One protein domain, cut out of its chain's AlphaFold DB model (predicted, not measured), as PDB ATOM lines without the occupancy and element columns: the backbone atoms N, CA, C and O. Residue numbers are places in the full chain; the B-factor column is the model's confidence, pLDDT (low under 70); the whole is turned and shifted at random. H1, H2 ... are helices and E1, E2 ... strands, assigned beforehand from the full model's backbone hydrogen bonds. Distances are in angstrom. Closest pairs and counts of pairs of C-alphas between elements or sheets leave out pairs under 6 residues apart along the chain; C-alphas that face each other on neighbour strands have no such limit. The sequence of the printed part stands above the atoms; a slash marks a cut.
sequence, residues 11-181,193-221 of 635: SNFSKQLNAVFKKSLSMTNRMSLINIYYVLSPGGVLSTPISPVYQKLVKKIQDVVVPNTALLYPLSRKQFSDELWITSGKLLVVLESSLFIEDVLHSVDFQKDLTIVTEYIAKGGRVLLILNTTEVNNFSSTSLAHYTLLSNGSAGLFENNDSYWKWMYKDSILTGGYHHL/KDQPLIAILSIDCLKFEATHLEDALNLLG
ATOM      1  N   SER A  11     111.057  58.250  30.098       82.78
ATOM      2  CA  SER A  11     110.646  58.069  31.497       82.78
ATOM      3  C   SER A  11     111.309  56.858  32.161       82.78
ATOM      4  O   SER A  11     111.624  56.911  33.350       82.78
ATOM      5  N   ASN A  12     111.563  55.785  31.405       84.47
ATOM      6  CA  ASN A  12     112.243  54.598  31.918       84.47
ATOM      7  C   ASN A  12     113.716  54.905  32.217       84.47
ATOM      8  O   ASN A  12     114.202  54.607  33.305       84.47
ATOM      9  N   PHE A  13     114.392  55.598  31.296       87.86
ATOM     10  CA  PHE A  13     115.779  56.015  31.490       87.86
ATOM     11  C   PHE A  13     115.930  56.939  32.709       87.86
ATOM     12  O   PHE A  13     116.780  56.720  33.573       87.86
ATOM     13  N   SER A  14     115.023  57.915  32.840       84.70
ATOM     14  CA  SER A  14     114.986  58.836  33.984       84.70
ATOM     15  C   SER A  14     114.828  58.094  35.311       84.70
ATOM     16  O   SER A  14     115.530  58.385  36.278       84.70
ATOM     17  N   LYS A  15     113.918  57.114  35.384       84.04
ATOM     18  CA  LYS A  15     113.701  56.313  36.600       84.04
ATOM     19  C   LYS A  15     114.969  55.575  37.030       84.04
ATOM     20  O   LYS A  15     115.268  55.553  38.223       84.04
ATOM     21  N   GLN A  16     115.723  55.024  36.081       84.48
ATOM     22  CA  GLN A  16     116.966  54.318  36.378       84.48
ATOM     23  C   GLN A  16     118.055  55.259  36.901       84.48
ATOM     24  O   GLN A  16     118.650  54.968  37.934       84.48
ATOM     25  N   LEU A  17     118.248  56.424  36.276       84.38
ATOM     26  CA  LEU A  17     119.209  57.427  36.753       84.38
ATOM     27  C   LEU A  17     118.889  57.886  38.180       84.38
ATOM     28  O   LEU A  17     119.763  57.857  39.044       84.38
ATOM     29  N   ASN A  18     117.624  58.210  38.472       80.23
ATOM     30  CA  ASN A  18     117.213  58.585  39.830       80.23
ATOM     31  C   ASN A  18     117.506  57.485  40.864       80.23
ATOM     32  O   ASN A  18     117.838  57.789  42.008       80.23
ATOM     33  N   ALA A  19     117.389  56.206  40.488       81.33
ATOM     34  CA  ALA A  19     117.703  55.095  41.382       81.33
ATOM     35  C   ALA A  19     119.207  54.992  41.698       81.33
ATOM     36  O   ALA A  19     119.560  54.607  42.814       81.33
ATOM     37  N   VAL A  20     120.081  55.351  40.750       79.03
ATOM     38  CA  VAL A  20     121.542  55.340  40.937       79.03
ATOM     39  C   VAL A  20     122.006  56.554  41.746       79.03
ATOM     40  O   VAL A  20     122.728  56.380  42.727       79.03
ATOM     41  N   PHE A  21     121.533  57.762  41.422       72.52
ATOM     42  CA  PHE A  21     121.891  58.981  42.165       72.52
ATOM     43  C   PHE A  21     121.469  58.924  43.642       72.52
ATOM     44  O   PHE A  21     122.199  59.397  44.507       72.52
ATOM     45  N   LYS A  22     120.355  58.251  43.972       67.68
ATOM     46  CA  LYS A  22     119.961  57.998  45.373       67.68
ATOM     47  C   LYS A  22     120.962  57.139  46.159       67.68
ATOM     48  O   LYS A  22     120.933  57.169  47.386       67.68
ATOM     49  N   LYS A  23     121.804  56.344  45.489       60.31
ATOM     50  CA  LYS A  23     122.746  55.405  46.123       60.31
ATOM     51  C   LYS A  23     124.188  55.912  46.173       60.31
ATOM     52  O   LYS A  23     124.993  55.328  46.893       60.31
ATOM     53  N   SER A  24     124.537  56.950  45.417       52.17
ATOM     54  CA  SER A  24     125.922  57.403  45.289       52.17
ATOM     55  C   SER A  24     125.973  58.896  44.970       52.17
ATOM     56  O   SER A  24     125.666  59.309  43.856       52.17
ATOM     57  N   LEU A  25     126.372  59.703  45.958       43.27
ATOM     58  CA  LEU A  25     126.825  61.077  45.749       43.27
ATOM     59  C   LEU A  25     128.330  61.124  46.028       43.27
ATOM     60  O   LEU A  25     128.768  61.245  47.169       43.27
ATOM     61  N   SER A  26     129.137  61.033  44.976       41.34
ATOM     62  CA  SER A  26     130.508  61.539  45.017       41.34
ATOM     63  C   SER A  26     130.784  62.305  43.728       41.34
ATOM     64  O   SER A  26     131.326  61.769  42.763       41.34
ATOM     65  N   MET A  27     130.383  63.576  43.696       36.33
ATOM     66  CA  MET A  27     130.782  64.479  42.621       36.33
ATOM     67  C   MET A  27     132.205  64.956  42.900       36.33
ATOM     68  O   MET A  27     132.423  65.878  43.679       36.33
ATOM     69  N   THR A  28     133.194  64.317  42.279       34.45
ATOM     70  CA  THR A  28     134.544  64.885  42.206       34.45
ATOM     71  C   THR A  28     134.746  65.455  40.815       34.45
ATOM     72  O   THR A  28     135.004  64.744  39.849       34.45
ATOM     73  N   ASN A  29     134.596  66.774  40.711       32.37
ATOM     74  CA  ASN A  29     134.814  67.511  39.476       32.37
ATOM     75  C   ASN A  29     136.334  67.633  39.250       32.37
ATOM     76  O   ASN A  29     136.970  68.598  39.672       32.37
ATOM     77  N   ARG A  30     136.958  66.594  38.678       36.26
ATOM     78  CA  ARG A  30     138.390  66.587  38.333       36.26
ATOM     79  C   ARG A  30     138.570  66.931  36.864       36.26
ATOM     80  O   ARG A  30     138.209  66.178  35.965       36.26
ATOM     81  N   MET A  31     139.146  68.099  36.616       35.82
ATOM     82  CA  MET A  31     139.211  68.677  35.281       35.82
ATOM     83  C   MET A  31     140.474  68.279  34.477       35.82
ATOM     84  O   MET A  31     140.908  69.109  33.708       35.82
ATOM     85  N   SER A  32     141.074  67.079  34.576       47.49
ATOM     86  CA  SER A  32     142.270  66.656  33.776       47.49
ATOM     87  C   SER A  32     141.930  66.003  32.427       47.49
ATOM     88  O   SER A  32     140.788  65.620  32.256       47.49
ATOM     89  N   LEU A  33     142.843  65.974  31.440       50.70
ATOM     90  CA  LEU A  33     142.701  65.426  30.062       50.70
ATOM     91  C   LEU A  33     141.450  64.562  29.760       50.70
ATOM     92  O   LEU A  33     141.145  63.595  30.459       50.70
ATOM     93  N   ILE A  34     140.730  64.881  28.677       60.52
ATOM     94  CA  ILE A  34     139.474  64.206  28.320       60.52
ATOM     95  C   ILE A  34     139.774  62.861  27.654       60.52
ATOM     96  O   ILE A  34     139.956  62.780  26.444       60.52
ATOM     97  N   ASN A  35     139.778  61.774  28.426       66.68
ATOM     98  CA  ASN A  35     139.641  60.453  27.817       66.68
ATOM     99  C   ASN A  35     138.201  60.323  27.298       66.68
ATOM    100  O   ASN A  35     137.250  60.266  28.087       66.68
ATOM    101  N   ILE A  36     138.058  60.328  25.974       76.39
ATOM    102  CA  ILE A  36     136.810  60.099  25.253       76.39
ATOM    103  C   ILE A  36     136.763  58.618  24.899       76.39
ATOM    104  O   ILE A  36     137.433  58.158  23.977       76.39
ATOM    105  N   TYR A  37     135.974  57.849  25.631       80.51
ATOM    106  CA  TYR A  37     135.730  56.452  25.308       80.51
ATOM    107  C   TYR A  37     134.585  56.342  24.315       80.51
ATOM    108  O   TYR A  37     133.639  57.114  24.403       80.51
ATOM    109  N   TYR A  38     134.624  55.391  23.391       83.32
ATOM    110  CA  TYR A  38     133.508  55.164  22.479       83.32
ATOM    111  C   TYR A  38     133.188  53.679  22.324       83.32
ATOM    112  O   TYR A  38     134.086  52.840  22.301       83.32
ATOM    113  N   VAL A  39     131.901  53.337  22.279       79.82
ATOM    114  CA  VAL A  39     131.409  51.951  22.303       79.82
ATOM    115  C   VAL A  39     130.225  51.777  21.357       79.82
ATOM    116  O   VAL A  39     129.381  52.663  21.239       79.82
ATOM    117  N   LEU A  40     130.148  50.617  20.701       75.51
ATOM    118  CA  LEU A  40     128.989  50.209  19.907       75.51
ATOM    119  C   LEU A  40     128.027  49.388  20.783       75.51
ATOM    120  O   LEU A  40     128.427  48.376  21.358       75.51
ATOM    121  N   SER A  41     126.767  49.807  20.890       72.58
ATOM    122  CA  SER A  41     125.764  49.201  21.779       72.58
ATOM    123  C   SER A  41     124.396  49.084  21.086       72.58
ATOM    124  O   SER A  41     124.057  49.957  20.288       72.58
ATOM    125  N   PRO A  42     123.574  48.053  21.371       66.01
ATOM    126  CA  PRO A  42     123.853  46.884  22.212       66.01
ATOM    127  C   PRO A  42     124.555  45.745  21.450       66.01
ATOM    128  O   PRO A  42     124.346  45.548  20.257       66.01
ATOM    129  N   GLY A  43     125.366  44.950  22.158       58.47
ATOM    130  CA  GLY A  43     125.840  43.632  21.689       58.47
ATOM    131  C   GLY A  43     126.812  43.612  20.495       58.47
ATOM    132  O   GLY A  43     127.100  42.541  19.968       58.47
ATOM    133  N   GLY A  44     127.337  44.759  20.058       55.30
ATOM    134  CA  GLY A  44     128.239  44.838  18.908       55.30
ATOM    135  C   GLY A  44     129.704  44.580  19.267       55.30
ATOM    136  O   GLY A  44     130.348  45.397  19.922       55.30
ATOM    137  N   VAL A  45     130.273  43.477  18.779       45.39
ATOM    138  CA  VAL A  45     131.707  43.429  18.458       45.39
ATOM    139  C   VAL A  45     131.830  44.028  17.062       45.39
ATOM    140  O   VAL A  45     131.137  43.568  16.158       45.39
ATOM    141  N   LEU A  46     132.662  45.059  16.882       47.12
ATOM    142  CA  LEU A  46     132.962  45.615  15.560       47.12
ATOM    143  C   LEU A  46     133.605  44.524  14.694       47.12
ATOM    144  O   LEU A  46     134.824  44.354  14.702       47.12
ATOM    145  N   SER A  47     132.795  43.764  13.961       43.19
ATOM    146  CA  SER A  47     133.272  42.988  12.828       43.19
ATOM    147  C   SER A  47     133.629  43.987  11.734       43.19
ATOM    148  O   SER A  47     132.802  44.754  11.243       43.19
ATOM    149  N   THR A  48     134.915  44.043  11.411       45.05
ATOM    150  CA  THR A  48     135.449  44.793  10.282       45.05
ATOM    151  C   THR A  48     134.680  44.451   8.996       45.05
ATOM    152  O   THR A  48     134.425  43.272   8.741       45.05
ATOM    153  N   PRO A  49     134.334  45.450   8.166       45.01
ATOM    154  CA  PRO A  49     134.789  46.830   8.216       45.01
ATOM    155  C   PRO A  49     133.726  47.725   8.861       45.01
ATOM    156  O   PRO A  49     132.574  47.763   8.444       45.01
ATOM    157  N   ILE A  50     134.148  48.465   9.882       50.26
ATOM    158  CA  ILE A  50     133.419  49.579  10.485       50.26
ATOM    159  C   ILE A  50     132.665  50.355   9.391       50.26
ATOM    160  O   ILE A  50     133.293  50.803   8.429       50.26
ATOM    161  N   SER A  51     131.339  50.506   9.535       54.49
ATOM    162  CA  SER A  51     130.525  51.328   8.630       54.49
ATOM    163  C   SER A  51     131.239  52.670   8.412       54.49
ATOM    164  O   SER A  51     131.600  53.305   9.408       54.49
ATOM    165  N   PRO A  52     131.466  53.122   7.162       56.55
ATOM    166  CA  PRO A  52     132.151  54.382   6.858       56.55
ATOM    167  C   PRO A  52     131.641  55.569   7.685       56.55
ATOM    168  O   PRO A  52     132.387  56.496   7.985       56.55
ATOM    169  N   VAL A  53     130.375  55.512   8.103       57.43
ATOM    170  CA  VAL A  53     129.733  56.495   8.975       57.43
ATOM    171  C   VAL A  53     130.421  56.606  10.343       57.43
ATOM    172  O   VAL A  53     130.674  57.712  10.802       57.43
ATOM    173  N   TYR A  54     130.791  55.490  10.976       64.31
ATOM    174  CA  TYR A  54     131.459  55.485  12.283       64.31
ATOM    175  C   TYR A  54     132.888  56.025  12.199       64.31
ATOM    176  O   TYR A  54     133.299  56.799  13.057       64.31
ATOM    177  N   GLN A  55     133.653  55.652  11.167       61.60
ATOM    178  CA  GLN A  55     135.004  56.198  10.977       61.60
ATOM    179  C   GLN A  55     134.954  57.709  10.752       61.60
ATOM    180  O   GLN A  55     135.715  58.445  11.377       61.60
ATOM    181  N   LYS A  56     134.009  58.170   9.921       66.62
ATOM    182  CA  LYS A  56     133.753  59.599   9.712       66.62
ATOM    183  C   LYS A  56     133.361  60.300  11.008       66.62
ATOM    184  O   LYS A  56     133.851  61.389  11.267       66.62
ATOM    185  N   LEU A  57     132.531  59.672  11.836       71.26
ATOM    186  CA  LEU A  57     132.099  60.227  13.113       71.26
ATOM    187  C   LEU A  57     133.242  60.357  14.125       71.26
ATOM    188  O   LEU A  57     133.413  61.421  14.707       71.26
ATOM    189  N   VAL A  58     134.042  59.304  14.317       70.64
ATOM    190  CA  VAL A  58     135.206  59.339  15.220       70.64
ATOM    191  C   VAL A  58     136.200  60.407  14.768       70.64
ATOM    192  O   VAL A  58     136.684  61.170  15.602       70.64
ATOM    193  N   LYS A  59     136.448  60.509  13.456       68.69
ATOM    194  CA  LYS A  59     137.273  61.572  12.871       68.69
ATOM    195  C   LYS A  59     136.682  62.957  13.157       68.69
ATOM    196  O   LYS A  59     137.379  63.821  13.662       68.69
ATOM    197  N   LYS A  60     135.377  63.141  12.953       73.58
ATOM    198  CA  LYS A  60     134.700  64.418  13.212       73.58
ATOM    199  C   LYS A  60     134.756  64.826  14.689       73.58
ATOM    200  O   LYS A  60     134.969  65.991  14.983       73.58
ATOM    201  N   ILE A  61     134.638  63.877  15.624       75.89
ATOM    202  CA  ILE A  61     134.841  64.144  17.061       75.89
ATOM    203  C   ILE A  61     136.287  64.584  17.333       75.89
ATOM    204  O   ILE A  61     136.499  65.488  18.133       75.89
ATOM    205  N   GLN A  62     137.276  63.969  16.678       69.82
ATOM    206  CA  GLN A  62     138.683  64.374  16.799       69.82
ATOM    207  C   GLN A  62     138.940  65.778  16.258       69.82
ATOM    208  O   GLN A  62     139.701  66.517  16.872       69.82
ATOM    209  N   ASP A  63     138.314  66.126  15.135       67.97
ATOM    210  CA  ASP A  63     138.491  67.424  14.482       67.97
ATOM    211  C   ASP A  63     137.833  68.554  15.296       67.97
ATOM    212  O   ASP A  63     138.382  69.649  15.398       67.97
ATOM    213  N   VAL A  64     136.672  68.272  15.901       71.36
ATOM    214  CA  VAL A  64     135.891  69.239  16.685       71.36
ATOM    215  C   VAL A  64     136.456  69.437  18.090       71.36
ATOM    216  O   VAL A  64     136.504  70.563  18.572       71.36
ATOM    217  N   VAL A  65     136.865  68.382  18.799       70.72
ATOM    218  CA  VAL A  65     137.376  68.532  20.171       70.72
ATOM    219  C   VAL A  65     138.775  69.137  20.127       70.72
ATOM    220  O   VAL A  65     139.617  68.655  19.375       70.72
ATOM    221  N   VAL A  66     139.039  70.164  20.951       60.86
ATOM    222  CA  VAL A  66     140.296  70.937  20.897       60.86
ATOM    223  C   VAL A  66     141.506  70.004  20.772       60.86
ATOM    224  O   VAL A  66     141.755  69.213  21.697       60.86
ATOM    225  N   PRO A  67     142.267  70.086  19.661       53.92
ATOM    226  CA  PRO A  67     143.420  69.231  19.442       53.92
ATOM    227  C   PRO A  67     144.348  69.256  20.661       53.92
ATOM    228  O   PRO A  67     144.641  70.318  21.208       53.92
ATOM    229  N   ASN A  68     144.810  68.080  21.094       52.98
ATOM    230  CA  ASN A  68     145.637  67.854  22.294       52.98
ATOM    231  C   ASN A  68     144.927  67.913  23.661       52.98
ATOM    232  O   ASN A  68     145.585  67.696  24.676       52.98
ATOM    233  N   THR A  69     143.612  68.145  23.729       57.35
ATOM    234  CA  THR A  69     142.872  68.113  25.014       57.35
ATOM    235  C   THR A  69     142.116  66.807  25.261       57.35
ATOM    236  O   THR A  69     141.718  66.529  26.399       57.35
ATOM    237  N   ALA A  70     141.957  65.985  24.217       63.09
ATOM    238  CA  ALA A  70     141.232  64.728  24.272       63.09
ATOM    239  C   ALA A  70     141.989  63.557  23.641       63.09
ATOM    240  O   ALA A  70     142.632  63.683  22.600       63.09
ATOM    241  N   LEU A  71     141.863  62.394  24.273       63.11
ATOM    242  CA  LEU A  71     142.357  61.113  23.780       63.11
ATOM    243  C   LEU A  71     141.152  60.211  23.526       63.11
ATOM    244  O   LEU A  71     140.361  59.976  24.438       63.11
ATOM    245  N   LEU A  72     140.995  59.721  22.296       70.70
ATOM    246  CA  LEU A  72     139.881  58.846  21.929       70.70
ATOM    247  C   LEU A  72     140.259  57.368  22.086       70.70
ATOM    248  O   LEU A  72     141.264  56.920  21.536       70.70
ATOM    249  N   TYR A  73     139.405  56.592  22.751       70.89
ATOM    250  CA  TYR A  73     139.603  55.166  23.008       70.89
ATOM    251  C   TYR A  73     138.358  54.356  22.629       70.89
ATOM    252  O   TYR A  73     137.323  54.485  23.283       70.89
ATOM    253  N   PRO A  74     138.423  53.470  21.629       74.11
ATOM    254  CA  PRO A  74     137.365  52.497  21.435       74.11
ATOM    255  C   PRO A  74     137.391  51.515  22.604       74.11
ATOM    256  O   PRO A  74     138.436  50.977  22.979       74.11
ATOM    257  N   LEU A  75     136.222  51.248  23.163       72.28
ATOM    258  CA  LEU A  75     136.027  50.180  24.122       72.28
ATOM    259  C   LEU A  75     135.570  48.934  23.376       72.28
ATOM    260  O   LEU A  75     134.476  48.888  22.812       72.28
ATOM    261  N   SER A  76     136.387  47.883  23.422       72.91
ATOM    262  CA  SER A  76     135.880  46.546  23.117       72.91
ATOM    263  C   SER A  76     134.775  46.168  24.108       72.91
ATOM    264  O   SER A  76     134.756  46.637  25.248       72.91
ATOM    265  N   ARG A  77     133.889  45.246  23.715       74.54
ATOM    266  CA  ARG A  77     132.805  44.753  24.584       74.54
ATOM    267  C   ARG A  77     133.299  44.296  25.960       74.54
ATOM    268  O   ARG A  77     132.647  44.551  26.973       74.54
ATOM    269  N   LYS A  78     134.463  43.637  25.978       74.14
ATOM    270  CA  LYS A  78     135.130  43.178  27.196       74.14
ATOM    271  C   LYS A  78     135.574  44.358  28.060       74.14
ATOM    272  O   LYS A  78     135.174  44.428  29.209       74.14
ATOM    273  N   GLN A  79     136.305  45.321  27.494       76.10
ATOM    274  CA  GLN A  79     136.753  46.509  28.236       76.10
ATOM    275  C   GLN A  79     135.583  47.339  28.768       76.10
ATOM    276  O   GLN A  79     135.642  47.798  29.903       76.10
ATOM    277  N   PHE A  80     134.521  47.510  27.973       81.95
ATOM    278  CA  PHE A  80     133.313  48.199  28.418       81.95
ATOM    279  C   PHE A  80     132.691  47.496  29.634       81.95
ATOM    280  O   PHE A  80     132.384  48.158  30.621       81.95
ATOM    281  N   SER A  81     132.595  46.160  29.581       83.34
ATOM    282  CA  SER A  81     132.082  45.317  30.672       83.34
ATOM    283  C   SER A  81     132.988  45.240  31.903       83.34
ATOM    284  O   SER A  81     132.480  44.938  32.975       83.34
ATOM    285  N   ASP A  82     134.298  45.446  31.751       81.53
ATOM    286  CA  ASP A  82     135.270  45.398  32.852       81.53
ATOM    287  C   ASP A  82     135.289  46.710  33.664       81.53
ATOM    288  O   ASP A  82     135.945  46.773  34.699       81.53
ATOM    289  N   GLU A  83     134.606  47.764  33.194       82.64
ATOM    290  CA  GLU A  83     134.360  49.039  33.895       82.64
ATOM    291  C   GLU A  83     135.606  49.838  34.333       82.64
ATOM    292  O   GLU A  83     135.483  50.961  34.818       82.64
ATOM    293  N   LEU A  84     136.825  49.340  34.100       73.99
ATOM    294  CA  LEU A  84     138.082  50.004  34.482       73.99
ATOM    295  C   LEU A  84     138.204  51.421  33.897       73.99
ATOM    296  O   LEU A  84     138.762  52.321  34.529       73.99
ATOM    297  N   TRP A  85     137.641  51.626  32.703       77.44
ATOM    298  CA  TRP A  85     137.644  52.897  31.981       77.44
ATOM    299  C   TRP A  85     136.857  54.000  32.707       77.44
ATOM    300  O   TRP A  85     137.237  55.167  32.599       77.44
ATOM    301  N   ILE A  86     135.836  53.647  33.505       78.71
ATOM    302  CA  ILE A  86     134.941  54.581  34.221       78.71
ATOM    303  C   ILE A  86     135.727  55.569  35.087       78.71
ATOM    304  O   ILE A  86     135.344  56.726  35.205       78.71
ATOM    305  N   THR A  87     136.842  55.129  35.674       67.64
ATOM    306  CA  THR A  87     137.665  55.951  36.582       67.64
ATOM    307  C   THR A  87     138.427  57.074  35.878       67.64
ATOM    308  O   THR A  87     138.829  58.041  36.518       67.64
ATOM    309  N   SER A  88     138.632  56.941  34.569       69.79
ATOM    310  CA  SER A  88     139.452  57.849  33.760       69.79
ATOM    311  C   SER A  88     138.661  58.551  32.657       69.79
ATOM    312  O   SER A  88     139.152  59.522  32.085       69.79
ATOM    313  N   GLY A  89     137.474  58.042  32.320       71.78
ATOM    314  CA  GLY A  89     136.638  58.549  31.242       71.78
ATOM    315  C   GLY A  89     135.973  59.851  31.616       71.78
ATOM    316  O   GLY A  89     135.277  59.928  32.627       71.78
ATOM    317  N   LYS A  90     136.100  60.852  30.751       77.51
ATOM    318  CA  LYS A  90     135.344  62.102  30.874       77.51
ATOM    319  C   LYS A  90     134.136  62.161  29.957       77.51
ATOM    320  O   LYS A  90     133.120  62.721  30.352       77.51
ATOM    321  N   LEU A  91     134.253  61.569  28.773       88.18
ATOM    322  CA  LEU A  91     133.154  61.403  27.835       88.18
ATOM    323  C   LEU A  91     133.064  59.935  27.426       88.18
ATOM    324  O   LEU A  91     134.072  59.342  27.046       88.18
ATOM    325  N   LEU A  92     131.861  59.373  27.446       91.02
ATOM    326  CA  LEU A  92     131.531  58.128  26.765       91.02
ATOM    327  C   LEU A  92     130.642  58.444  25.559       91.02
ATOM    328  O   LEU A  92     129.531  58.938  25.719       91.02
ATOM    329  N   VAL A  93     131.106  58.114  24.362       90.14
ATOM    330  CA  VAL A  93     130.328  58.168  23.126       90.14
ATOM    331  C   VAL A  93     129.707  56.795  22.886       90.14
ATOM    332  O   VAL A  93     130.402  55.822  22.597       90.14
ATOM    333  N   VAL A  94     128.394  56.695  23.022       89.34
ATOM    334  CA  VAL A  94     127.650  55.458  22.781       89.34
ATOM    335  C   VAL A  94     127.016  55.546  21.405       89.34
ATOM    336  O   VAL A  94     126.245  56.461  21.126       89.34
ATOM    337  N   LEU A  95     127.353  54.596  20.542       85.16
ATOM    338  CA  LEU A  95     126.863  54.532  19.174       85.16
ATOM    339  C   LEU A  95     125.879  53.377  19.064       85.16
ATOM    340  O   LEU A  95     126.215  52.238  19.400       85.16
ATOM    341  N   GLU A  96     124.664  53.668  18.611       80.16
ATOM    342  CA  GLU A  96     123.669  52.629  18.398       80.16
ATOM    343  C   GLU A  96     124.032  51.760  17.186       80.16
ATOM    344  O   GLU A  96     124.308  52.259  16.094       80.16
ATOM    345  N   SER A  97     124.047  50.441  17.384       68.68
ATOM    346  CA  SER A  97     124.273  49.473  16.307       68.68
ATOM    347  C   SER A  97     123.133  49.507  15.285       68.68
ATOM    348  O   SER A  97     121.962  49.543  15.654       68.68
ATOM    349  N   SER A  98     123.460  49.427  13.991       59.45
ATOM    350  CA  SER A  98     122.482  49.439  12.893       59.45
ATOM    351  C   SER A  98     121.700  48.131  12.718       59.45
ATOM    352  O   SER A  98     120.876  48.027  11.818       59.45
ATOM    353  N   LEU A  99     121.973  47.110  13.530       53.51
ATOM    354  CA  LEU A  99     121.391  45.781  13.369       53.51
ATOM    355  C   LEU A  99     120.028  45.702  14.069       53.51
ATOM    356  O   LEU A  99     119.914  45.176  15.173       53.51
ATOM    357  N   PHE A 100     118.978  46.173  13.393       52.53
ATOM    358  CA  PHE A 100     117.612  45.693  13.626       52.53
ATOM    359  C   PHE A 100     117.494  44.262  13.080       52.53
ATOM    360  O   PHE A 100     116.872  44.021  12.054       52.53
ATOM    361  N   ILE A 101     118.147  43.293  13.725       47.23
ATOM    362  CA  ILE A 101     117.877  41.881  13.444       47.23
ATOM    363  C   ILE A 101     116.869  41.418  14.491       47.23
ATOM    364  O   ILE A 101     117.193  41.340  15.675       47.23
ATOM    365  N   GLU A 102     115.648  41.125  14.042       47.74
ATOM    366  CA  GLU A 102     114.498  40.725  14.872       47.74
ATOM    367  C   GLU A 102     114.744  39.460  15.735       47.74
ATOM    368  O   GLU A 102     113.953  39.183  16.633       47.74
ATOM    369  N   ASP A 103     115.877  38.765  15.562       49.03
ATOM    370  CA  ASP A 103     116.197  37.465  16.178       49.03
ATOM    371  C   ASP A 103     117.400  37.444  17.157       49.03
ATOM    372  O   ASP A 103     117.887  36.370  17.520       49.03
ATOM    373  N   VAL A 104     117.921  38.589  17.621       51.55
ATOM    374  CA  VAL A 104     119.148  38.614  18.457       51.55
ATOM    375  C   VAL A 104     118.872  38.895  19.943       51.55
ATOM    376  O   VAL A 104     118.042  39.728  20.307       51.55
ATOM    377  N   LEU A 105     119.634  38.215  20.816       54.67
ATOM    378  CA  LEU A 105     119.622  38.218  22.294       54.67
ATOM    379  C   LEU A 105     119.956  39.583  22.961       54.67
ATOM    380  O   LEU A 105     120.493  39.630  24.068       54.67
ATOM    381  N   HIS A 106     119.656  40.709  22.309       60.11
ATOM    382  CA  HIS A 106     120.072  42.055  22.710       60.11
ATOM    383  C   HIS A 106     119.480  42.541  24.034       60.11
ATOM    384  O   HIS A 106     120.018  43.475  24.620       60.11
ATOM    385  N   SER A 107     118.402  41.937  24.540       62.23
ATOM    386  CA  SER A 107     117.741  42.425  25.757       62.23
ATOM    387  C   SER A 107     118.650  42.360  26.990       62.23
ATOM    388  O   SER A 107     118.681  43.311  27.769       62.23
ATOM    389  N   VAL A 108     119.426  41.281  27.151       69.38
ATOM    390  CA  VAL A 108     120.347  41.110  28.289       69.38
ATOM    391  C   VAL A 108     121.540  42.056  28.166       69.38
ATOM    392  O   VAL A 108     121.894  42.728  29.135       69.38
ATOM    393  N   ASP A 109     122.124  42.159  26.969       75.43
ATOM    394  CA  ASP A 109     123.246  43.064  26.710       75.43
ATOM    395  C   ASP A 109     122.851  44.531  26.874       75.43
ATOM    396  O   ASP A 109     123.573  45.287  27.516       75.43
ATOM    397  N   PHE A 110     121.683  44.929  26.369       84.06
ATOM    398  CA  PHE A 110     121.196  46.301  26.475       84.06
ATOM    399  C   PHE A 110     120.953  46.722  27.928       84.06
ATOM    400  O   PHE A 110     121.344  47.816  28.319       84.06
ATOM    401  N   GLN A 111     120.345  45.863  28.755       84.52
ATOM    402  CA  GLN A 111     120.124  46.186  30.172       84.52
ATOM    403  C   GLN A 111     121.441  46.323  30.946       84.52
ATOM    404  O   GLN A 111     121.565  47.198  31.809       84.52
ATOM    405  N   LYS A 112     122.446  45.502  30.614       85.85
ATOM    406  CA  LYS A 112     123.795  45.639  31.172       85.85
ATOM    407  C   LYS A 112     124.432  46.968  30.752       85.85
ATOM    408  O   LYS A 112     124.969  47.675  31.600       85.85
ATOM    409  N   ASP A 113     124.307  47.335  29.480       88.96
ATOM    410  CA  ASP A 113     124.865  48.579  28.932       88.96
ATOM    411  C   ASP A 113     124.237  49.801  29.569       88.96
ATOM    412  O   ASP A 113     124.942  50.700  30.023       88.96
ATOM    413  N   LEU A 114     122.911  49.794  29.663       90.08
ATOM    414  CA  LEU A 114     122.147  50.841  30.309       90.08
ATOM    415  C   LEU A 114     122.574  51.012  31.773       90.08
ATOM    416  O   LEU A 114     122.768  52.140  32.219       90.08
ATOM    417  N   THR A 115     122.805  49.911  32.496       89.81
ATOM    418  CA  THR A 115     123.299  49.952  33.882       89.81
ATOM    419  C   THR A 115     124.676  50.614  33.969       89.81
ATOM    420  O   THR A 115     124.813  51.613  34.677       89.81
ATOM    421  N   ILE A 116     125.653  50.152  33.179       90.44
ATOM    422  CA  ILE A 116     127.021  50.706  33.147       90.44
ATOM    423  C   ILE A 116     127.005  52.205  32.812       90.44
ATOM    424  O   ILE A 116     127.658  53.005  33.483       90.44
ATOM    425  N   VAL A 117     126.223  52.611  31.805       91.23
ATOM    426  CA  VAL A 117     126.082  54.021  31.406       91.23
ATOM    427  C   VAL A 117     125.475  54.862  32.533       91.23
ATOM    428  O   VAL A 117     125.974  55.949  32.818       91.23
ATOM    429  N   THR A 118     124.431  54.371  33.212       89.73
ATOM    430  CA  THR A 118     123.809  55.105  34.330       89.73
ATOM    431  C   THR A 118     124.738  55.252  35.535       89.73
ATOM    432  O   THR A 118     124.761  56.314  36.155       89.73
ATOM    433  N   GLU A 119     125.552  54.238  35.839       87.67
ATOM    434  CA  GLU A 119     126.568  54.316  36.894       87.67
ATOM    435  C   GLU A 119     127.707  55.271  36.541       87.67
ATOM    436  O   GLU A 119     128.174  56.025  37.396       87.67
ATOM    437  N   TYR A 120     128.135  55.273  35.279       88.47
ATOM    438  CA  TYR A 120     129.139  56.208  34.790       88.47
ATOM    439  C   TYR A 120     128.665  57.666  34.911       88.47
ATOM    440  O   TYR A 120     129.395  58.500  35.449       88.47
ATOM    441  N   ILE A 121     127.423  57.958  34.505       87.70
ATOM    442  CA  ILE A 121     126.802  59.283  34.673       87.70
ATOM    443  C   ILE A 121     126.741  59.678  36.156       87.70
ATOM    444  O   ILE A 121     127.114  60.797  36.512       87.70
ATOM    445  N   ALA A 122     126.331  58.763  37.040       81.00
ATOM    446  CA  ALA A 122     126.242  59.035  38.477       81.00
ATOM    447  C   ALA A 122     127.604  59.326  39.135       81.00
ATOM    448  O   ALA A 122     127.676  60.079  40.103       81.00
ATOM    449  N   LYS A 123     128.696  58.789  38.577       76.08
ATOM    450  CA  LYS A 123     130.083  59.090  38.983       76.08
ATOM    451  C   LYS A 123     130.621  60.407  38.396       76.08
ATOM    452  O   LYS A 123     131.791  60.723  38.589       76.08
ATOM    453  N   GLY A 124     129.788  61.182  37.698       77.05
ATOM    454  CA  GLY A 124     130.146  62.465  37.087       77.05
ATOM    455  C   GLY A 124     130.581  62.376  35.622       77.05
ATOM    456  O   GLY A 124     130.961  63.397  35.046       77.05
ATOM    457  N   GLY A 125     130.508  61.192  35.008       82.33
ATOM    458  CA  GLY A 125     130.793  60.991  33.592       82.33
ATOM    459  C   GLY A 125     129.827  61.744  32.675       82.33
ATOM    460  O   GLY A 125     128.668  61.972  33.030       82.33
ATOM    461  N   ARG A 126     130.302  62.133  31.488       89.97
ATOM    462  CA  ARG A 126     129.471  62.727  30.432       89.97
ATOM    463  C   ARG A 126     129.205  61.711  29.339       89.97
ATOM    464  O   ARG A 126     130.098  60.945  28.991       89.97
ATOM    465  N   VAL A 127     128.007  61.696  28.772       92.92
ATOM    466  CA  VAL A 127     127.635  60.728  27.732       92.92
ATOM    467  C   VAL A 127     127.156  61.451  26.481       92.92
ATOM    468  O   VAL A 127     126.264  62.288  26.549       92.92
ATOM    469  N   LEU A 128     127.724  61.101  25.332       93.15
ATOM    470  CA  LEU A 128     127.199  61.469  24.024       93.15
ATOM    471  C   LEU A 128     126.587  60.221  23.391       93.15
ATOM    472  O   LEU A 128     127.300  59.289  23.036       93.15
ATOM    473  N   LEU A 129     125.267  60.180  23.270       92.28
ATOM    474  CA  LEU A 129     124.546  59.062  22.671       92.28
ATOM    475  C   LEU A 129     124.149  59.424  21.239       92.28
ATOM    476  O   LEU A 129     123.437  60.401  21.021       92.28
ATOM    477  N   ILE A 130     124.596  58.639  20.262       88.55
ATOM    478  CA  ILE A 130     124.275  58.860  18.848       88.55
ATOM    479  C   ILE A 130     123.409  57.702  18.378       88.55
ATOM    480  O   ILE A 130     123.848  56.549  18.314       88.55
ATOM    481  N   LEU A 131     122.156  58.039  18.098       86.50
ATOM    482  CA  LEU A 131     121.096  57.103  17.764       86.50
ATOM    483  C   LEU A 131     121.064  56.834  16.268       86.50
ATOM    484  O   LEU A 131     121.212  57.756  15.459       86.50
ATOM    485  N   ASN A 132     120.815  55.580  15.901       77.44
ATOM    486  CA  ASN A 132     120.544  55.242  14.516       77.44
ATOM    487  C   ASN A 132     119.036  55.297  14.261       77.44
ATOM    488  O   ASN A 132     118.302  54.378  14.614       77.44
ATOM    489  N   THR A 133     118.584  56.375  13.627       73.42
ATOM    490  CA  THR A 133     117.166  56.609  13.324       73.42
ATOM    491  C   THR A 133     116.730  56.081  11.959       73.42
ATOM    492  O   THR A 133     115.559  56.206  11.605       73.42
ATOM    493  N   THR A 134     117.636  55.476  11.183       64.88
ATOM    494  CA  THR A 134     117.305  54.929   9.863       64.88
ATOM    495  C   THR A 134     116.451  53.658   9.983       64.88
ATOM    496  O   THR A 134     116.751  52.804  10.809       64.88
ATOM    497  N   GLU A 135     115.448  53.507   9.108       57.70
ATOM    498  CA  GLU A 135     114.614  52.299   8.883       57.70
ATOM    499  C   GLU A 135     113.436  52.030   9.844       57.70
ATOM    500  O   GLU A 135     112.604  51.170   9.546       57.70
ATOM    501  N   VAL A 136     113.257  52.790  10.929       59.41
ATOM    502  CA  VAL A 136     112.097  52.607  11.828       59.41
ATOM    503  C   VAL A 136     110.999  53.623  11.524       59.41
ATOM    504  O   VAL A 136     111.064  54.783  11.922       59.41
ATOM    505  N   ASN A 137     109.933  53.169  10.864       57.90
ATOM    506  CA  ASN A 137     108.861  54.049  10.387       57.90
ATOM    507  C   ASN A 137     107.857  54.524  11.456       57.90
ATOM    508  O   ASN A 137     106.906  55.197  11.086       57.90
ATOM    509  N   ASN A 138     108.019  54.202  12.748       66.64
ATOM    510  CA  ASN A 138     107.134  54.676  13.828       66.64
ATOM    511  C   ASN A 138     107.781  54.511  15.216       66.64
ATOM    512  O   ASN A 138     107.598  53.497  15.890       66.64
ATOM    513  N   PHE A 139     108.522  55.519  15.673       74.47
ATOM    514  CA  PHE A 139     108.989  55.577  17.058       74.47
ATOM    515  C   PHE A 139     107.843  55.945  18.016       74.47
ATOM    516  O   PHE A 139     107.010  56.794  17.703       74.47
ATOM    517  N   SER A 140     107.814  55.344  19.213       77.42
ATOM    518  CA  SER A 140     106.904  55.786  20.284       77.42
ATOM    519  C   SER A 140     107.152  57.266  20.591       77.42
ATOM    520  O   SER A 140     108.312  57.666  20.710       77.42
ATOM    521  N   SER A 141     106.096  58.050  20.827       81.82
ATOM    522  CA  SER A 141     106.188  59.472  21.214       81.82
ATOM    523  C   SER A 141     106.960  59.716  22.521       81.82
ATOM    524  O   SER A 141     107.284  60.844  22.875       81.82
ATOM    525  N   THR A 142     107.273  58.649  23.256       82.61
ATOM    526  CA  THR A 142     108.056  58.674  24.497       82.61
ATOM    527  C   THR A 142     109.495  58.177  24.339       82.61
ATOM    528  O   THR A 142     110.229  58.142  25.326       82.61
ATOM    529  N   SER A 143     109.899  57.750  23.142       85.36
ATOM    530  CA  SER A 143     111.226  57.179  22.882       85.36
ATOM    531  C   SER A 143     112.300  58.249  22.675       85.36
ATOM    532  O   SER A 143     111.989  59.355  22.239       85.36
ATOM    533  N   LEU A 144     113.571  57.928  22.952       87.40
ATOM    534  CA  LEU A 144     114.688  58.855  22.725       87.40
ATOM    535  C   LEU A 144     114.789  59.297  21.255       87.40
ATOM    536  O   LEU A 144     114.949  60.487  20.992       87.40
ATOM    537  N   ALA A 145     114.623  58.362  20.310       83.82
ATOM    538  CA  ALA A 145     114.693  58.655  18.879       83.82
ATOM    539  C   ALA A 145     113.619  59.650  18.417       83.82
ATOM    540  O   ALA A 145     113.907  60.531  17.607       83.82
ATOM    541  N   HIS A 146     112.402  59.559  18.968       84.18
ATOM    542  CA  HIS A 146     111.330  60.509  18.658       84.18
ATOM    543  C   HIS A 146     111.750  61.950  18.963       84.18
ATOM    544  O   HIS A 146     111.574  62.824  18.122       84.18
ATOM    545  N   TYR A 147     112.369  62.186  20.123       82.35
ATOM    546  CA  TYR A 147     112.820  63.522  20.510       82.35
ATOM    547  C   TYR A 147     113.990  64.024  19.660       82.35
ATOM    548  O   TYR A 147     114.026  65.208  19.349       82.35
ATOM    549  N   THR A 148     114.912  63.154  19.233       80.05
ATOM    550  CA  THR A 148     116.013  63.563  18.337       80.05
ATOM    551  C   THR A 148     115.563  63.906  16.917       80.05
ATOM    552  O   THR A 148     116.309  64.549  16.190       80.05
ATOM    553  N   LEU A 149     114.360  63.479  16.515       77.23
ATOM    554  CA  LEU A 149     113.779  63.736  15.191       77.23
ATOM    555  C   LEU A 149     112.832  64.949  15.160       77.23
ATOM    556  O   LEU A 149     112.317  65.287  14.095       77.23
ATOM    557  N   LEU A 150     112.567  65.592  16.303       75.55
ATOM    558  CA  LEU A 150     111.766  66.818  16.337       75.55
ATOM    559  C   LEU A 150     112.491  67.948  15.591       75.55
ATOM    560  O   LEU A 150     113.716  67.979  15.533       75.55
ATOM    561  N   SER A 151     111.733  68.887  15.021       62.09
ATOM    562  CA  SER A 151     112.272  70.115  14.429       62.09
ATOM    563  C   SER A 151     112.257  71.268  15.439       62.09
ATOM    564  O   SER A 151     111.325  71.372  16.252       62.09
ATOM    565  N   ASN A 152     113.241  72.172  15.336       54.28
ATOM    566  CA  ASN A 152     113.300  73.435  16.080       54.28
ATOM    567  C   ASN A 152     111.980  74.215  15.908       54.28
ATOM    568  O   ASN A 152     111.673  74.717  14.831       54.28
ATOM    569  N   GLY A 153     111.156  74.252  16.961       50.21
ATOM    570  CA  GLY A 153     109.780  74.779  16.935       50.21
ATOM    571  C   GLY A 153     108.770  73.959  17.749       50.21
ATOM    572  O   GLY A 153     107.678  74.438  18.047       50.21
ATOM    573  N   SER A 154     109.148  72.750  18.170       51.74
ATOM    574  CA  SER A 154     108.317  71.857  18.991       51.74
ATOM    575  C   SER A 154     108.520  72.157  20.484       51.74
ATOM    576  O   SER A 154     109.436  71.644  21.122       51.74
ATOM    577  N   ALA A 155     107.706  73.062  21.030       47.47
ATOM    578  CA  ALA A 155     107.797  73.543  22.406       47.47
ATOM    579  C   ALA A 155     107.519  72.458  23.472       47.47
ATOM    580  O   ALA A 155     106.496  71.779  23.423       47.47
ATOM    581  N   GLY A 156     108.391  72.408  24.489       52.04
ATOM    582  CA  GLY A 156     108.104  71.925  25.845       52.04
ATOM    583  C   GLY A 156     108.334  70.436  26.107       52.04
ATOM    584  O   GLY A 156     107.383  69.659  26.144       52.04
ATOM    585  N   LEU A 157     109.574  70.032  26.407       55.53
ATOM    586  CA  LEU A 157     109.786  68.773  27.127       55.53
ATOM    587  C   LEU A 157     109.223  68.919  28.540       55.53
ATOM    588  O   LEU A 157     109.681  69.747  29.324       55.53
ATOM    589  N   PHE A 158     108.196  68.125  28.826       52.80
ATOM    590  CA  PHE A 158     107.507  68.114  30.106       52.80
ATOM    591  C   PHE A 158     108.435  67.590  31.205       52.80
ATOM    592  O   PHE A 158     108.908  66.451  31.158       52.80
ATOM    593  N   GLU A 159     108.675  68.443  32.202       52.22
ATOM    594  CA  GLU A 159     109.305  68.077  33.462       52.22
ATOM    595  C   GLU A 159     108.487  66.963  34.117       52.22
ATOM    596  O   GLU A 159     107.282  67.085  34.341       52.22
ATOM    597  N   ASN A 160     109.140  65.846  34.422       52.45
ATOM    598  CA  ASN A 160     108.532  64.859  35.294       52.45
ATOM    599  C   ASN A 160     108.631  65.445  36.711       52.45
ATOM    600  O   ASN A 160     109.724  65.494  37.274       52.45
ATOM    601  N   ASN A 161     107.512  65.939  37.252       51.90
ATOM    602  CA  ASN A 161     107.466  66.712  38.506       51.90
ATOM    603  C   ASN A 161     108.067  65.994  39.733       51.90
ATOM    604  O   ASN A 161     108.370  66.649  40.723       51.90
ATOM    605  N   ASP A 162     108.299  64.680  39.655       54.24
ATOM    606  CA  ASP A 162     108.779  63.850  40.766       54.24
ATOM    607  C   ASP A 162     110.201  63.277  40.565       54.24
ATOM    608  O   ASP A 162     110.561  62.264  41.175       54.24
ATOM    609  N   SER A 163     111.041  63.881  39.711       61.64
ATOM    610  CA  SER A 163     112.434  63.438  39.537       61.64
ATOM    611  C   SER A 163     113.479  64.550  39.570       61.64
ATOM    612  O   SER A 163     113.341  65.564  38.899       61.64
ATOM    613  N   TYR A 164     114.595  64.288  40.260       71.44
ATOM    614  CA  TYR A 164     115.795  65.139  40.265       71.44
ATOM    615  C   TYR A 164     116.471  65.230  38.886       71.44
ATOM    616  O   TYR A 164     117.229  66.157  38.613       71.44
ATOM    617  N   TRP A 165     116.204  64.259  38.011       79.14
ATOM    618  CA  TRP A 165     116.655  64.265  36.625       79.14
ATOM    619  C   TRP A 165     115.732  65.096  35.725       79.14
ATOM    620  O   TRP A 165     114.528  64.833  35.674       79.14
ATOM    621  N   LYS A 166     116.301  66.036  34.964       76.83
ATOM    622  CA  LYS A 166     115.577  66.860  33.984       76.83
ATOM    623  C   LYS A 166     116.102  66.634  32.570       76.83
ATOM    624  O   LYS A 166     117.300  66.453  32.372       76.83
ATOM    625  N   TRP A 167     115.189  66.674  31.601       81.63
ATOM    626  CA  TRP A 167     115.495  66.657  30.170       81.63
ATOM    627  C   TRP A 167     115.234  68.029  29.562       81.63
ATOM    628  O   TRP A 167     114.273  68.703  29.922       81.63
ATOM    629  N   MET A 168     116.066  68.414  28.609       79.35
ATOM    630  CA  MET A 168     115.956  69.638  27.836       79.35
ATOM    631  C   MET A 168     116.188  69.306  26.370       79.35
ATOM    632  O   MET A 168     117.139  68.611  26.034       79.35
ATOM    633  N   TYR A 169     115.341  69.821  25.493       79.64
ATOM    634  CA  TYR A 169     115.535  69.709  24.054       79.64
ATOM    635  C   TYR A 169     115.864  71.088  23.504       79.64
ATOM    636  O   TYR A 169     115.142  72.052  23.775       79.64
ATOM    637  N   LYS A 170     116.982  71.181  22.790       72.94
ATOM    638  CA  LYS A 170     117.487  72.421  22.212       72.94
ATOM    639  C   LYS A 170     118.271  72.081  20.948       72.94
ATOM    640  O   LYS A 170     119.166  71.249  21.023       72.94
ATOM    641  N   ASP A 171     117.938  72.717  19.826       71.37
ATOM    642  CA  ASP A 171     118.702  72.636  18.573       71.37
ATOM    643  C   ASP A 171     118.920  71.199  18.074       71.37
ATOM    644  O   ASP A 171     120.031  70.787  17.781       71.37
ATOM    645  N   SER A 172     117.851  70.395  18.023       78.36
ATOM    646  CA  SER A 172     117.901  68.958  17.671       78.36
ATOM    647  C   SER A 172     118.689  68.067  18.644       78.36
ATOM    648  O   SER A 172     118.878  66.878  18.384       78.36
ATOM    649  N   ILE A 173     119.101  68.605  19.796       85.21
ATOM    650  CA  ILE A 173     119.850  67.893  20.832       85.21
ATOM    651  C   ILE A 173     118.940  67.660  22.030       85.21
ATOM    652  O   ILE A 173     118.484  68.598  22.692       85.21
ATOM    653  N   LEU A 174     118.697  66.391  22.349       88.37
ATOM    654  CA  LEU A 174     118.081  66.016  23.615       88.37
ATOM    655  C   LEU A 174     119.189  65.913  24.670       88.37
ATOM    656  O   LEU A 174     120.089  65.087  24.562       88.37
ATOM    657  N   THR A 175     119.128  66.738  25.705       88.13
ATOM    658  CA  THR A 175     120.107  66.778  26.793       88.13
ATOM    659  C   THR A 175     119.455  66.487  28.132       88.13
ATOM    660  O   THR A 175     118.267  66.739  28.320       88.13
ATOM    661  N   GLY A 176     120.210  65.922  29.070       86.24
ATOM    662  CA  GLY A 176     119.703  65.599  30.400       86.24
ATOM    663  C   GLY A 176     120.736  65.843  31.491       86.24
ATOM    664  O   GLY A 176     121.936  65.681  31.266       86.24
ATOM    665  N   GLY A 177     120.269  66.235  32.671       82.75
ATOM    666  CA  GLY A 177     121.114  66.543  33.822       82.75
ATOM    667  C   GLY A 177     120.414  66.261  35.148       82.75
ATOM    668  O   GLY A 177     119.188  66.148  35.216       82.75
ATOM    669  N   TYR A 178     121.214  66.132  36.203       74.28
ATOM    670  CA  TYR A 178     120.736  65.948  37.569       74.28
ATOM    671  C   TYR A 178     120.774  67.289  38.298       74.28
ATOM    672  O   TYR A 178     121.823  67.918  38.320       74.28
ATOM    673  N   HIS A 179     119.656  67.712  38.890       66.51
ATOM    674  CA  HIS A 179     119.581  68.933  39.691       66.51
ATOM    675  C   HIS A 179     119.528  68.594  41.182       66.51
ATOM    676  O   HIS A 179     118.581  67.954  41.649       66.51
ATOM    677  N   HIS A 180     120.522  69.060  41.941       57.39
ATOM    678  CA  HIS A 180     120.476  69.019  43.401       57.39
ATOM    679  C   HIS A 180     119.716  70.243  43.941       57.39
ATOM    680  O   HIS A 180     120.107  71.381  43.699       57.39
ATOM    681  N   LEU A 181     118.635  70.021  44.695       51.24
ATOM    682  CA  LEU A 181     117.974  71.061  45.490       51.24
ATOM    683  C   LEU A 181     118.628  71.074  46.879       51.24
ATOM    684  O   LEU A 181     118.383  70.169  47.674       51.24
ATOM    685  N   LYS A 193     122.597  76.115  37.500       46.07
ATOM    686  CA  LYS A 193     122.386  75.245  36.335       46.07
ATOM    687  C   LYS A 193     123.545  74.253  36.254       46.07
ATOM    688  O   LYS A 193     124.599  74.582  35.714       46.07
ATOM    689  N   ASP A 194     123.344  73.057  36.794       58.48
ATOM    690  CA  ASP A 194     124.238  71.934  36.548       58.48
ATOM    691  C   ASP A 194     124.314  71.684  35.035       58.48
ATOM    692  O   ASP A 194     123.300  71.674  34.330       58.48
ATOM    693  N   GLN A 195     125.538  71.557  34.519       69.07
ATOM    694  CA  GLN A 195     125.770  71.265  33.107       69.07
ATOM    695  C   GLN A 195     125.131  69.917  32.735       69.07
ATOM    696  O   GLN A 195     125.214  68.974  33.531       69.07
ATOM    697  N   PRO A 196     124.553  69.787  31.528       83.68
ATOM    698  CA  PRO A 196     124.110  68.508  30.994       83.68
ATOM    699  C   PRO A 196     125.143  67.392  31.191       83.68
ATOM    700  O   PRO A 196     126.336  67.555  30.927       83.68
ATOM    701  N   LEU A 197     124.664  66.239  31.655       87.89
ATOM    702  CA  LEU A 197     125.464  65.026  31.827       87.89
ATOM    703  C   LEU A 197     125.352  64.097  30.617       87.89
ATOM    704  O   LEU A 197     126.237  63.279  30.381       87.89
ATOM    705  N   ILE A 198     124.276  64.224  29.844       91.95
ATOM    706  CA  ILE A 198     124.071  63.480  28.605       91.95
ATOM    707  C   ILE A 198     123.595  64.411  27.493       91.95
ATOM    708  O   ILE A 198     122.785  65.306  27.737       91.95
ATOM    709  N   ALA A 199     124.082  64.167  26.282       92.24
ATOM    710  CA  ALA A 199     123.584  64.746  25.046       92.24
ATOM    711  C   ALA A 199     123.269  63.614  24.067       92.24
ATOM    712  O   ALA A 199     124.003  62.628  23.985       92.24
ATOM    713  N   ILE A 200     122.150  63.736  23.365       92.17
ATOM    714  CA  ILE A 200     121.605  62.712  22.485       92.17
ATOM    715  C   ILE A 200     121.311  63.358  21.134       92.17
ATOM    716  O   ILE A 200     120.592  64.357  21.064       92.17
ATOM    717  N   LEU A 201     121.863  62.765  20.080       89.16
ATOM    718  CA  LEU A 201     121.725  63.201  18.692       89.16
ATOM    719  C   LEU A 201     121.290  62.025  17.817       89.16
ATOM    720  O   LEU A 201     121.634  60.874  18.094       89.16
ATOM    721  N   SER A 202     120.601  62.313  16.714       84.00
ATOM    722  CA  SER A 202     120.456  61.350  15.623       84.00
ATOM    723  C   SER A 202     121.705  61.368  14.734       84.00
ATOM    724  O   SER A 202     122.286  62.421  14.459       84.00
ATOM    725  N   ILE A 203     122.099  60.195  14.232       78.41
ATOM    726  CA  ILE A 203     123.150  60.061  13.219       78.41
ATOM    727  C   ILE A 203     122.824  60.828  11.930       78.41
ATOM    728  O   ILE A 203     123.737  61.220  11.206       78.41
ATOM    729  N   ASP A 204     121.539  61.060  11.644       74.25
ATOM    730  CA  ASP A 204     121.097  61.809  10.474       74.25
ATOM    731  C   ASP A 204     121.397  63.304  10.626       74.25
ATOM    732  O   ASP A 204     121.884  63.907   9.673       74.25
ATOM    733  N   CYS A 205     121.261  63.887  11.826       73.48
ATOM    734  CA  CYS A 205     121.640  65.287  12.089       73.48
ATOM    735  C   CYS A 205     123.110  65.557  11.728       73.48
ATOM    736  O   CYS A 205     123.442  66.584  11.141       73.48
ATOM    737  N   LEU A 206     123.989  64.586  11.997       71.85
ATOM    738  CA  LEU A 206     125.430  64.692  11.748       71.85
ATOM    739  C   LEU A 206     125.812  64.637  10.264       71.85
ATOM    740  O   LEU A 206     126.927  65.051   9.913       71.85
ATOM    741  N   LYS A 207     124.915  64.119   9.410       65.35
ATOM    742  CA  LYS A 207     125.076  64.100   7.950       65.35
ATOM    743  C   LYS A 207     124.812  65.471   7.333       65.35
ATOM    744  O   LYS A 207     125.437  65.777   6.324       65.35
ATOM    745  N   PHE A 208     123.905  66.256   7.915       61.78
ATOM    746  CA  PHE A 208     123.457  67.529   7.344       61.78
ATOM    747  C   PHE A 208     124.197  68.735   7.924       61.78
ATOM    748  O   PHE A 208     124.539  69.636   7.170       61.78
ATOM    749  N   GLU A 209     124.496  68.743   9.227       67.38
ATOM    750  CA  GLU A 209     125.093  69.909   9.890       67.38
ATOM    751  C   GLU A 209     126.109  69.481  10.962       67.38
ATOM    752  O   GLU A 209     125.777  68.813  11.941       67.38
ATOM    753  N   ALA A 210     127.382  69.854  10.774       66.99
ATOM    754  CA  ALA A 210     128.471  69.530  11.704       66.99
ATOM    755  C   ALA A 210     128.332  70.202  13.075       66.99
ATOM    756  O   ALA A 210     128.709  69.600  14.082       66.99
ATOM    757  N   THR A 211     127.739  71.392  13.092       77.80
ATOM    758  CA  THR A 211     127.513  72.248  14.262       77.80
ATOM    759  C   THR A 211     126.807  71.519  15.400       77.80
ATOM    760  O   THR A 211     127.211  71.654  16.547       77.80
ATOM    761  N   HIS A 212     125.853  70.634  15.094       81.94
ATOM    762  CA  HIS A 212     125.132  69.844  16.096       81.94
ATOM    763  C   HIS A 212     126.052  68.983  16.979       81.94
ATOM    764  O   HIS A 212     125.755  68.760  18.155       81.94
ATOM    765  N   LEU A 213     127.168  68.479  16.434       85.18
ATOM    766  CA  LEU A 213     128.150  67.735  17.226       85.18
ATOM    767  C   LEU A 213     128.884  68.661  18.196       85.18
ATOM    768  O   LEU A 213     129.066  68.308  19.360       85.18
ATOM    769  N   GLU A 214     129.290  69.833  17.715       83.45
ATOM    770  CA  GLU A 214     129.967  70.856  18.514       83.45
ATOM    771  C   GLU A 214     129.054  71.347  19.630       83.45
ATOM    772  O   GLU A 214     129.458  71.395  20.786       83.45
ATOM    773  N   ASP A 215     127.796  71.634  19.308       85.36
ATOM    774  CA  ASP A 215     126.781  72.066  20.257       85.36
ATOM    775  C   ASP A 215     126.535  71.001  21.329       85.36
ATOM    776  O   ASP A 215     126.493  71.323  22.518       85.36
ATOM    777  N   ALA A 216     126.457  69.718  20.953       88.10
ATOM    778  CA  ALA A 216     126.317  68.628  21.918       88.10
ATOM    779  C   ALA A 216     127.525  68.531  22.854       88.10
ATOM    780  O   ALA A 216     127.364  68.378  24.066       88.10
ATOM    781  N   LEU A 217     128.737  68.627  22.312       86.48
ATOM    782  CA  LEU A 217     129.970  68.581  23.094       86.48
ATOM    783  C   LEU A 217     130.096  69.807  24.013       86.48
ATOM    784  O   LEU A 217     130.372  69.649  25.203       86.48
ATOM    785  N   ASN A 218     129.784  71.003  23.516       83.27
ATOM    786  CA  ASN A 218     129.746  72.238  24.295       83.27
ATOM    787  C   ASN A 218     128.716  72.154  25.436       83.27
ATOM    788  O   ASN A 218     129.016  72.550  26.564       83.27
ATOM    789  N   LEU A 219     127.532  71.578  25.186       84.63
ATOM    790  CA  LEU A 219     126.515  71.325  26.218       84.63
ATOM    791  C   LEU A 219     127.018  70.364  27.303       84.63
ATOM    792  O   LEU A 219     126.694  70.548  28.473       84.63
ATOM    793  N   LEU A 220     127.847  69.383  26.944       86.22
ATOM    794  CA  LEU A 220     128.500  68.471  27.891       86.22
ATOM    795  C   LEU A 220     129.701  69.095  28.627       86.22
ATOM    796  O   LEU A 220     130.300  68.436  29.482       86.22
ATOM    797  N   GLY A 221     130.057  70.348  28.324       78.36
ATOM    798  CA  GLY A 221     131.217  71.037  28.894       78.36
ATOM    799  C   GLY A 221     132.550  70.638  28.253       78.36
ATOM    800  O   GLY A 221     133.596  70.762  28.892       78.36
TER     801      GLY A 221
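What this domain is: This is residues 11 to 181 and 193 to 221 of the 635 residues of the protein "Biotin-protein ligase" of Schistosoma mansoni (UniProt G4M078). A strongly twisted sheet of seven strands forms the middle of a three-layered body, with H1, H5 and the short H6 over one face and H2 and H8 over the other. Five parallel strands make most of the sheet, and the hairpin of E5 and E6 finishes one edge. The printed part has 200 residues, with eight named helices and seven named strands in the order H1 E1 H2 E2 H3 H4 E3 H5 E4 H6 E5 E6 E7 H7 H8. The mixed sheet runs E2 E1 E3 E4 E7 E6 E5, and the class is mixed, helices and strands. The whole is compact, with a radius of gyration of the C-alphas of 16.2 A and spans of 47 by 39 by 35 A.

Where its parts are: H1, residues 11 to 21, begins at C-alpha 11 (110.646, 58.069, 31.497). E1, residues 34 to 41, is 21.4 A long, and H2, residues 52 to 64, 18.2 A. E2 is residues 70 to 74, H3 77 to 81 and H4 84 to 87. E3, residues 89 to 96, is 19.2 A long; H5, residues 106 to 122, is 24.0 A. E4 is residues 126 to 131, H6 144 to 148, E5 165 to 170, E6 173 to 178, E7 198 to 202 and H7 205 to 208. H8, residues 211 to 219, ends at C-alpha 219 (126.515, 71.325, 26.218).

How they stand to each other: Parallel neighbours within hydrogen-bond range are E2 and E1 (N 36 and O 71, 2.8 A), E1 and E3 (N 37 and O 91, 2.8 A), E3 and E4 (N 92 and O 126, 2.8 A), and E4 and E7 (N 129 and O 199, 2.8 A). E6 is antiparallel to E7 (N 200 and O 174, 2.7 A) and to E5 (N 168 and O 175, 2.8 A). Strand-helix-strand units, parallel neighbours joined through a helix, are E1, H2, E2 and E3, H5, E4; split ones, with strands between, are E2, H3 H4, E3 and E4, H6, E5; their crossovers are right-handed. H5 runs along the strands at a height over the sheet of 8.7 A; H8, on the opposite face, at 8.9 A. H1 touches H5, C-alphas of Leu 17 and Thr 118 closest at 5.7 A. H3 and H4 only graze the sheet; H7 is not on it, only just, with 4 pairs of C-alphas within 10 A. Every O i to N i+4 pair is within hydrogen-bond range in H1, H2, H3, H5, H6 and H8; H4 and H7 are too short for one.

The domain as a whole: The farthest C-alphas, of Pro 49 and Leu 181, are 47.5 A apart. Residues 182 to 192 are not printed, a gap of 11.0 A between C-alphas 181 and 193. The links H1 to E1, E4 to H6 and H6 to E5 are long. Mean pLDDT of the printed part is 71.2; 80 residues are under 70, among them 22 to 35 and 151 to 163.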